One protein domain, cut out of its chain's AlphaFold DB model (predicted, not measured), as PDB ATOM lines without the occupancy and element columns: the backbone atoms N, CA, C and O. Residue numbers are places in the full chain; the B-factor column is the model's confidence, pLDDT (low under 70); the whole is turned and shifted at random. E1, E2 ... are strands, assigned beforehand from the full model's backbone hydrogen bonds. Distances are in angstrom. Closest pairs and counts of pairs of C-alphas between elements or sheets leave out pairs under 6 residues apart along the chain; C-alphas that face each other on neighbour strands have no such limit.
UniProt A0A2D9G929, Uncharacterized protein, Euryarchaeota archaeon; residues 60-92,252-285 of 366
ATOM      1  N   THR A  60     296.489 310.556 392.386       86.88
ATOM      2  CA  THR A  60     297.318 309.347 392.266       86.88
ATOM      3  C   THR A  60     298.581 309.575 391.457       86.88
ATOM      4  O   THR A  60     299.597 308.915 391.682       86.88
ATOM      5  N   SER A  61     298.556 310.531 390.531       87.50
ATOM      6  CA  SER A  61     299.718 310.917 389.736       87.50
ATOM      7  C   SER A  61     299.572 312.324 389.154       87.50
ATOM      8  O   SER A  61     298.507 312.935 389.232       87.50
ATOM      9  N   ILE A  62     300.662 312.837 388.582       89.62
ATOM     10  CA  ILE A  62     300.685 314.101 387.845       89.62
ATOM     11  C   ILE A  62     301.065 313.794 386.407       89.62
ATOM     12  O   ILE A  62     302.098 313.172 386.151       89.62
ATOM     13  N   GLN A  63     300.226 314.233 385.481       89.75
ATOM     14  CA  GLN A  63     300.567 314.299 384.069       89.75
ATOM     15  C   GLN A  63     301.111 315.685 383.762       89.75
ATOM     16  O   GLN A  63     300.678 316.666 384.358       89.75
ATOM     17  N   VAL A  64     302.080 315.753 382.855       88.69
ATOM     18  CA  VAL A  64     302.690 317.012 382.448       88.69
ATOM     19  C   VAL A  64     302.756 317.093 380.934       88.69
ATOM     20  O   VAL A  64     303.200 316.155 380.267       88.69
ATOM     21  N   THR A  65     302.318 318.225 380.403       86.75
ATOM     22  CA  THR A  65     302.603 318.640 379.034       86.75
ATOM     23  C   THR A  65     303.919 319.408 379.033       86.75
ATOM     24  O   THR A  65     304.186 320.202 379.933       86.75
ATOM     25  N   THR A  66     304.767 319.143 378.041       75.56
ATOM     26  CA  THR A  66     306.104 319.741 377.934       75.56
ATOM     27  C   THR A  66     306.036 321.266 377.969       75.56
ATOM     28  O   THR A  66     305.442 321.860 377.070       75.56
ATOM     29  N   GLY A  67     306.683 321.873 378.963       72.31
ATOM     30  CA  GLY A  67     306.987 323.304 379.017       72.31
ATOM     31  C   GLY A  67     308.491 323.537 378.898       72.31
ATOM     32  O   GLY A  67     309.273 322.636 379.220       72.31
ATOM     33  N   THR A  68     308.888 324.723 378.435       69.81
ATOM     34  CA  THR A  68     310.300 325.103 378.244       69.81
ATOM     35  C   THR A  68     310.697 326.253 379.165       69.81
ATOM     36  O   THR A  68     309.844 326.943 379.718       69.81
ATOM     37  N   ALA A  69     312.000 326.464 379.338       66.69
ATOM     38  CA  ALA A  69     312.550 327.501 380.208       66.69
ATOM     39  C   ALA A  69     312.248 327.334 381.710       66.69
ATOM     40  O   ALA A  69     312.154 328.318 382.451       66.69
ATOM     41  N   TYR A  70     312.145 326.083 382.172       63.56
ATOM     42  CA  TYR A  70     311.922 325.749 383.579       63.56
ATOM     43  C   TYR A  70     313.207 325.350 384.305       63.56
ATOM     44  O   TYR A  70     314.103 324.722 383.747       63.56
ATOM     45  N   PHE A  71     313.244 325.616 385.605       64.19
ATOM     46  CA  PHE A  71     314.215 325.072 386.548       64.19
ATOM     47  C   PHE A  71     313.576 323.939 387.358       64.19
ATOM     48  O   PHE A  71     312.379 323.996 387.646       64.19
ATOM     49  N   PRO A  72     314.343 322.908 387.759       64.25
ATOM     50  CA  PRO A  72     313.793 321.819 388.553       64.25
ATOM     51  C   PRO A  72     313.300 322.356 389.898       64.25
ATOM     52  O   PRO A  72     313.984 323.142 390.558       64.25
ATOM     53  N   GLY A  73     312.126 321.907 390.330       67.19
ATOM     54  CA  GLY A  73     311.516 322.471 391.524       67.19
ATOM     55  C   GLY A  73     310.261 321.758 391.994       67.19
ATOM     56  O   GLY A  73     309.992 320.612 391.638       67.19
ATOM     57  N   SER A  74     309.531 322.427 392.884       78.44
ATOM     58  CA  SER A  74     308.320 321.883 393.507       78.44
ATOM     59  C   SER A  74     307.076 322.216 392.692       78.44
ATOM     60  O   SER A  74     307.021 323.253 392.037       78.44
ATOM     61  N   LEU A  75     306.070 321.354 392.784       85.81
ATOM     62  CA  LEU A  75     304.724 321.630 392.296       85.81
ATOM     63  C   LEU A  75     303.933 322.385 393.360       85.81
ATOM     64  O   LEU A  75     304.045 322.099 394.558       85.81
ATOM     65  N   VAL A  76     303.112 323.322 392.911       85.81
ATOM     66  CA  VAL A  76     302.165 324.054 393.742       85.81
ATOM     67  C   VAL A  76     300.775 323.548 393.413       85.81
ATOM     68  O   VAL A  76     300.332 323.610 392.276       85.81
ATOM     69  N   PHE A  77     300.097 323.032 394.430       88.25
ATOM     70  CA  PHE A  77     298.721 322.576 394.315       88.25
ATOM     71  C   PHE A  77     297.807 323.663 394.859       88.25
ATOM     72  O   PHE A  77     297.966 324.087 396.010       88.25
ATOM     73  N   SER A  78     296.837 324.089 394.059       86.44
ATOM     74  CA  SER A  78     295.771 324.976 394.508       86.44
ATOM     75  C   SER A  78     294.433 324.245 394.402       86.44
ATOM     76  O   SER A  78     294.114 323.607 393.402       86.44
ATOM     77  N   GLY A  79     293.660 324.211 395.489       76.00
ATOM     78  CA  GLY A  79     292.464 323.376 395.513       76.00
ATOM     79  C   GLY A  79     291.806 323.221 396.877       76.00
ATOM     80  O   GLY A  79     292.092 323.949 397.825       76.00
ATOM     81  N   VAL A  80     290.890 322.254 396.928       80.12
ATOM     82  CA  VAL A  80     289.907 322.009 397.999       80.12
ATOM     83  C   VAL A  80     290.106 320.641 398.664       80.12
ATOM     84  O   VAL A  80     289.150 319.985 399.066       80.12
ATOM     85  N   CYS A  81     291.352 320.173 398.730       84.62
ATOM     86  CA  CYS A  81     291.696 318.920 399.398       84.62
ATOM     87  C   CYS A  81     291.821 319.119 400.911       84.62
ATOM     88  O   CYS A  81     292.339 320.138 401.368       84.62
ATOM     89  N   GLU A  82     291.381 318.132 401.696       84.31
ATOM     90  CA  GLU A  82     291.583 318.134 403.151       84.31
ATOM     91  C   GLU A  82     293.066 317.991 403.507       84.31
ATOM     92  O   GLU A  82     293.571 318.641 404.425       84.31
ATOM     93  N   VAL A  83     293.775 317.153 402.748       84.56
ATOM     94  CA  VAL A  83     295.229 317.016 402.818       84.56
ATOM     95  C   VAL A  83     295.811 317.523 401.511       84.56
ATOM     96  O   VAL A  83     295.547 316.953 400.456       84.56
ATOM     97  N   ASN A  84     296.622 318.579 401.581       83.31
ATOM     98  CA  ASN A  84     297.234 319.130 400.380       83.31
ATOM     99  C   ASN A  84     298.283 318.171 399.795       83.31
ATOM    100  O   ASN A  84     299.164 317.711 400.534       83.31
ATOM    101  N   PRO A  85     298.227 317.901 398.479       86.31
ATOM    102  CA  PRO A  85     299.263 317.148 397.793       86.31
ATOM    103  C   PRO A  85     300.600 317.898 397.821       86.31
ATOM    104  O   PRO A  85     300.660 319.121 397.960       86.31
ATOM    105  N   THR A  86     301.686 317.154 397.637       84.62
ATOM    106  CA  THR A  86     303.015 317.719 397.373       84.62
ATOM    107  C   THR A  86     303.638 316.990 396.195       84.62
ATOM    108  O   THR A  86     303.281 315.846 395.910       84.62
ATOM    109  N   GLY A  87     304.567 317.633 395.497       83.62
ATOM    110  CA  GLY A  87     305.243 317.026 394.360       83.62
ATOM    111  C   GLY A  87     306.405 317.868 393.862       83.62
ATOM    112  O   GLY A  87     306.606 318.999 394.302       83.62
ATOM    113  N   VAL A  88     307.181 317.285 392.958       80.81
ATOM    114  CA  VAL A  88     308.344 317.902 392.318       80.81
ATOM    115  C   VAL A  88     308.349 317.583 390.832       80.81
ATOM    116  O   VAL A  88     307.755 316.594 390.402       80.81
ATOM    117  N   PHE A  89     309.056 318.389 390.053       77.62
ATOM    118  CA  PHE A  89     309.303 318.125 388.645       77.62
ATOM    119  C   PHE A  89     310.783 318.309 388.299       77.62
ATOM    120  O   PHE A  89     311.529 319.027 388.969       77.62
ATOM    121  N   THR A  90     311.216 317.613 387.252       70.94
ATOM    122  CA  THR A  90     312.592 317.622 386.741       70.94
ATOM    123  C   THR A  90     312.618 318.132 385.311       70.94
ATOM    124  O   THR A  90     311.669 317.892 384.565       70.94
ATOM    125  N   VAL A  91     313.725 318.755 384.912       64.44
ATOM    126  CA  VAL A  91     313.905 319.354 383.583       64.44
ATOM    127  C   VAL A  91     315.132 318.782 382.863       64.44
ATOM    128  O   VAL A  91     315.961 318.116 383.492       64.44
ATOM    129  N   THR A  92     315.250 319.011 381.553       59.84
ATOM    130  CA  THR A  92     316.470 318.709 380.787       59.84
ATOM    131  C   THR A  92     317.652 319.555 381.261       59.84
ATOM    132  O   THR A  92     317.493 320.593 381.898       59.84
ATOM    133  N   ALA A 252     307.124 314.823 386.243       85.81
ATOM    134  CA  ALA A 252     306.558 315.283 387.501       85.81
ATOM    135  C   ALA A 252     306.278 314.072 388.401       85.81
ATOM    136  O   ALA A 252     305.972 312.978 387.922       85.81
ATOM    137  N   THR A 253     306.427 314.220 389.713       84.19
ATOM    138  CA  THR A 253     306.233 313.124 390.671       84.19
ATOM    139  C   THR A 253     305.656 313.648 391.978       84.19
ATOM    140  O   THR A 253     306.040 314.711 392.459       84.19
ATOM    141  N   LEU A 254     304.736 312.883 392.568       87.56
ATOM    142  CA  LEU A 254     304.153 313.184 393.873       87.56
ATOM    143  C   LEU A 254     305.143 312.902 395.014       87.56
ATOM    144  O   LEU A 254     305.953 311.976 394.954       87.56
ATOM    145  N   GLY A 255     305.064 313.703 396.072       73.81
ATOM    146  CA  GLY A 255     305.889 313.572 397.265       73.81
ATOM    147  C   GLY A 255     305.490 312.364 398.115       73.81
ATOM    148  O   GLY A 255     304.320 312.159 398.430       73.81
ATOM    149  N   LEU A 256     306.485 311.580 398.535       66.69
ATOM    150  CA  LEU A 256     306.337 310.555 399.572       66.69
ATOM    151  C   LEU A 256     306.554 311.186 400.960       66.69
ATOM    152  O   LEU A 256     307.347 312.123 401.074       66.69
ATOM    153  N   PRO A 257     305.935 310.675 402.044       53.22
ATOM    154  CA  PRO A 257     305.125 309.455 402.132       53.22
ATOM    155  C   PRO A 257     303.608 309.664 401.963       53.22
ATOM    156  O   PRO A 257     302.863 308.689 401.997       53.22
ATOM    157  N   ASN A 258     303.143 310.905 401.794       53.03
ATOM    158  CA  ASN A 258     301.718 311.240 401.787       53.03
ATOM    159  C   ASN A 258     301.222 311.412 400.346       53.03
ATOM    160  O   ASN A 258     301.179 312.521 399.816       53.03
ATOM    161  N   ASN A 259     300.885 310.272 399.744       60.31
ATOM    162  CA  ASN A 259     300.328 310.096 398.404       60.31
ATOM    163  C   ASN A 259     299.258 311.151 398.071       60.31
ATOM    164  O   ASN A 259     298.160 311.109 398.614       60.31
ATOM    165  N   GLY A 260     299.623 312.098 397.204       63.47
ATOM    166  CA  GLY A 260     298.737 312.896 396.354       63.47
ATOM    167  C   GLY A 260     297.567 313.665 396.968       63.47
ATOM    168  O   GLY A 260     296.787 314.234 396.231       63.47
ATOM    169  N   GLY A 261     297.454 313.790 398.282       69.44
ATOM    170  CA  GLY A 261     296.349 314.530 398.887       69.44
ATOM    171  C   GLY A 261     295.010 313.802 398.756       69.44
ATOM    172  O   GLY A 261     294.675 313.217 397.731       69.44
ATOM    173  N   SER A 262     294.257 313.802 399.847       76.31
ATOM    174  CA  SER A 262     293.012 313.051 399.999       76.31
ATOM    175  C   SER A 262     291.875 313.981 400.397       76.31
ATOM    176  O   SER A 262     292.105 315.065 400.947       76.31
ATOM    177  N   GLY A 263     290.643 313.535 400.162       81.12
ATOM    178  CA  GLY A 263     289.452 314.311 400.503       81.12
ATOM    179  C   GLY A 263     289.269 315.533 399.604       81.12
ATOM    180  O   GLY A 263     288.675 316.520 400.017       81.12
ATOM    181  N   CYS A 264     289.807 315.504 398.385       85.25
ATOM    182  CA  CYS A 264     289.574 316.553 397.401       85.25
ATOM    183  C   CYS A 264     288.110 316.524 396.965       85.25
ATOM    184  O   CYS A 264     287.624 315.478 396.554       85.25
ATOM    185  N   SER A 265     287.395 317.650 397.027       84.12
ATOM    186  CA  SER A 265     286.016 317.727 396.511       84.12
ATOM    187  C   SER A 265     285.938 318.059 395.014       84.12
ATOM    188  O   SER A 265     284.875 317.958 394.406       84.12
ATOM    189  N   SER A 266     287.050 318.480 394.414       84.81
ATOM    190  CA  SER A 266     287.233 318.684 392.974       84.81
ATOM    191  C   SER A 266     288.693 318.412 392.610       84.81
ATOM    192  O   SER A 266     289.550 318.363 393.494       84.81
ATOM    193  N   GLN A 267     288.980 318.226 391.320       87.00
ATOM    194  CA  GLN A 267     290.361 318.116 390.850       87.00
ATOM    195  C   GLN A 267     291.123 319.404 391.225       87.00
ATOM    196  O   GLN A 267     290.614 320.492 390.933       87.00
ATOM    197  N   PRO A 268     292.274 319.310 391.917       88.81
ATOM    198  CA  PRO A 268     293.095 320.471 392.219       88.81
ATOM    199  C   PRO A 268     293.810 320.954 390.957       88.81
ATOM    200  O   PRO A 268     294.137 320.162 390.070       88.81
ATOM    201  N   ASP A 269     294.064 322.251 390.918       90.50
ATOM    202  CA  ASP A 269     294.924 322.873 389.925       90.50
ATOM    203  C   ASP A 269     296.388 322.685 390.334       90.50
ATOM    204  O   ASP A 269     296.714 322.680 391.533       90.50
ATOM    205  N   VAL A 270     297.259 322.473 389.352       91.06
ATOM    206  CA  VAL A 270     298.668 322.149 389.585       91.06
ATOM    207  C   VAL A 270     299.528 323.057 388.727       91.06
ATOM    208  O   VAL A 270     299.405 323.067 387.512       91.06
ATOM    209  N   ASP A 271     300.458 323.745 389.376       88.31
ATOM    210  CA  ASP A 271     301.381 324.665 388.725       88.31
ATOM    211  C   ASP A 271     302.832 324.347 389.096       88.31
ATOM    212  O   ASP A 271     303.130 323.739 390.135       88.31
ATOM    213  N   ALA A 272     303.768 324.820 388.272       78.38
ATOM    214  CA  ALA A 272     305.158 324.946 388.690       78.38
ATOM    215  C   ALA A 272     305.289 325.978 389.824       78.38
ATOM    216  O   ALA A 272     304.469 326.885 389.985       78.38
ATOM    217  N   CYS A 273     306.352 325.875 390.628       71.62
ATOM    218  CA  CYS A 273     306.600 326.890 391.642       71.62
ATOM    219  C   CYS A 273     306.794 328.282 391.003       71.62
ATOM    220  O   CYS A 273     307.466 328.384 389.979       71.62
ATOM    221  N   PRO A 274     306.315 329.377 391.625       65.25
ATOM    222  CA  PRO A 274     306.405 330.723 391.044       65.25
ATOM    223  C   PRO A 274     307.827 331.211 390.730       65.25
ATOM    224  O   PRO A 274     308.005 332.148 389.962       65.25
ATOM    225  N   LEU A 275     308.840 330.609 391.362       62.03
ATOM    226  CA  LEU A 275     310.258 330.936 391.172       62.03
ATOM    227  C   LEU A 275     310.983 329.940 390.256       62.03
ATOM    228  O   LEU A 275     312.191 330.047 390.076       62.03
ATOM    229  N   CYS A 276     310.270 328.959 389.702       61.16
ATOM    230  CA  CYS A 276     310.845 327.889 388.897       61.16
ATOM    231  C   CYS A 276     310.991 328.262 387.411       61.16
ATOM    232  O   CYS A 276     311.365 327.408 386.611       61.16
ATOM    233  N   GLY A 277     310.730 329.516 387.032       65.50
ATOM    234  CA  GLY A 277     310.768 329.952 385.635       65.50
ATOM    235  C   GLY A 277     309.576 329.442 384.827       65.50
ATOM    236  O   GLY A 277     308.547 329.091 385.401       65.50
ATOM    237  N   GLY A 278     309.736 329.436 383.504       68.12
ATOM    238  CA  GLY A 278     308.733 328.946 382.570       68.12
ATOM    239  C   GLY A 278     308.325 329.928 381.482       68.12
ATOM    240  O   GLY A 278     308.261 331.141 381.694       68.12
ATOM    241  N   ASP A 279     308.018 329.386 380.307       71.19
ATOM    242  CA  ASP A 279     307.370 330.112 379.216       71.19
ATOM    243  C   ASP A 279     305.840 330.217 379.381       71.19
ATOM    244  O   ASP A 279     305.202 330.969 378.638       71.19
ATOM    245  N   GLY A 280     305.268 329.514 380.368       77.25
ATOM    246  CA  GLY A 280     303.837 329.506 380.677       77.25
ATOM    247  C   GLY A 280     303.004 328.613 379.749       77.25
ATOM    248  O   GLY A 280     301.784 328.776 379.693       77.25
ATOM    249  N   ASN A 281     303.649 327.748 378.956       79.62
ATOM    250  CA  ASN A 281     302.980 326.814 378.043       79.62
ATOM    251  C   ASN A 281     302.893 325.384 378.600       79.62
ATOM    252  O   ASN A 281     302.469 324.469 377.889       79.62
ATOM    253  N   GLU A 282     303.340 325.171 379.831       83.88
ATOM    254  CA  GLU A 282     303.182 323.922 380.552       83.88
ATOM    255  C   GLU A 282     301.723 323.680 380.946       83.88
ATOM    256  O   GLU A 282     300.915 324.596 381.084       83.88
ATOM    257  N   ASP A 283     301.389 322.414 381.161       87.19
ATOM    258  CA  ASP A 283     300.124 322.023 381.775       87.19
ATOM    259  C   ASP A 283     300.419 320.855 382.710       87.19
ATOM    260  O   ASP A 283     300.883 319.804 382.252       87.19
ATOM    261  N   PHE A 284     300.212 321.046 384.013       90.31
ATOM    262  CA  PHE A 284     300.243 319.955 384.975       90.31
ATOM    263  C   PHE A 284     298.811 319.558 385.311       90.31
ATOM    264  O   PHE A 284     298.032 320.315 385.877       90.31
ATOM    265  N   THR A 285     298.471 318.308 385.031       90.44
ATOM    266  CA  THR A 285     297.148 317.771 385.326       90.44
ATOM    267  C   THR A 285     297.244 316.748 386.452       90.44
ATOM    268  O   THR A 285     297.898 315.708 386.318       90.44
TER     269      THR A 285
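AT A GLANCE: This is residues 60 to 92 and 252 to 285 of the 366 residues of an uncharacterized protein of Euryarchaeota archaeon (UniProt A0A2D9G929). One strongly twisted sheet of six short strands folds back on itself into a small, nearly closed barrel: E1, E6 and E5 face E3 and E4, with E2 as the hinge, and the edge strands E1 and E4 come close to each other. Loops fill out both ends. The printed part has 67 residues with six named strands, E1 to E6 along the chain, and no named helix; the class is all strand, though only 27 residues are in strands. The sheet's order is E1, E6, E5, E2, E3, E4, antiparallel. The whole is compact, with a radius of gyration of the C-alphas of 11.6 A and spans of 33 by 22 by 19 A, only just elongated.

HOW THE PARTS SIT: E2, residues 73 to 78, is staggered: residues 73 to 74 pair with E3, residues 87 to 91, and residues 75 to 78 with E5, residues 269 to 272. E2 and E3 form an antiparallel hairpin at 135 degrees, with N 75 and O 87 2.9 A apart. E5 and E2 are antiparallel at 157 degrees, with N 76 and O 271 2.8 A apart. E3 is antiparallel to E4, residues 252 to 254, with N 253 and O 88 2.8 A apart. E6, residues 283 to 285, meets E5 only at a point, C-alphas 284 and 270, 5.3 A. E1, residues 60 to 65, is antiparallel to E6, with N 65 and O 283 2.8 A apart. The closest C-alphas of E1 and E4 are those of Ile 62 and Ala 252, 6.0 A.

IN THESE COORDINATES: E1 begins at C-alpha 60 (297.318, 309.347, 392.266) and is 17.0 A long. E2 measures 16.2 A, E3 14.0 A and E5 10.5 A. E6 ends at C-alpha 285 (297.148, 317.771, 385.326).

THE WHOLE: Residues 93 to 251 are not printed; C-alphas 92 and 252 are 12.5 A apart across this cut. E4 to E5 is a long link. Confidence is under 70 at residues 68 to 73, 91 to 92, 256 to 261 and 274 to 278.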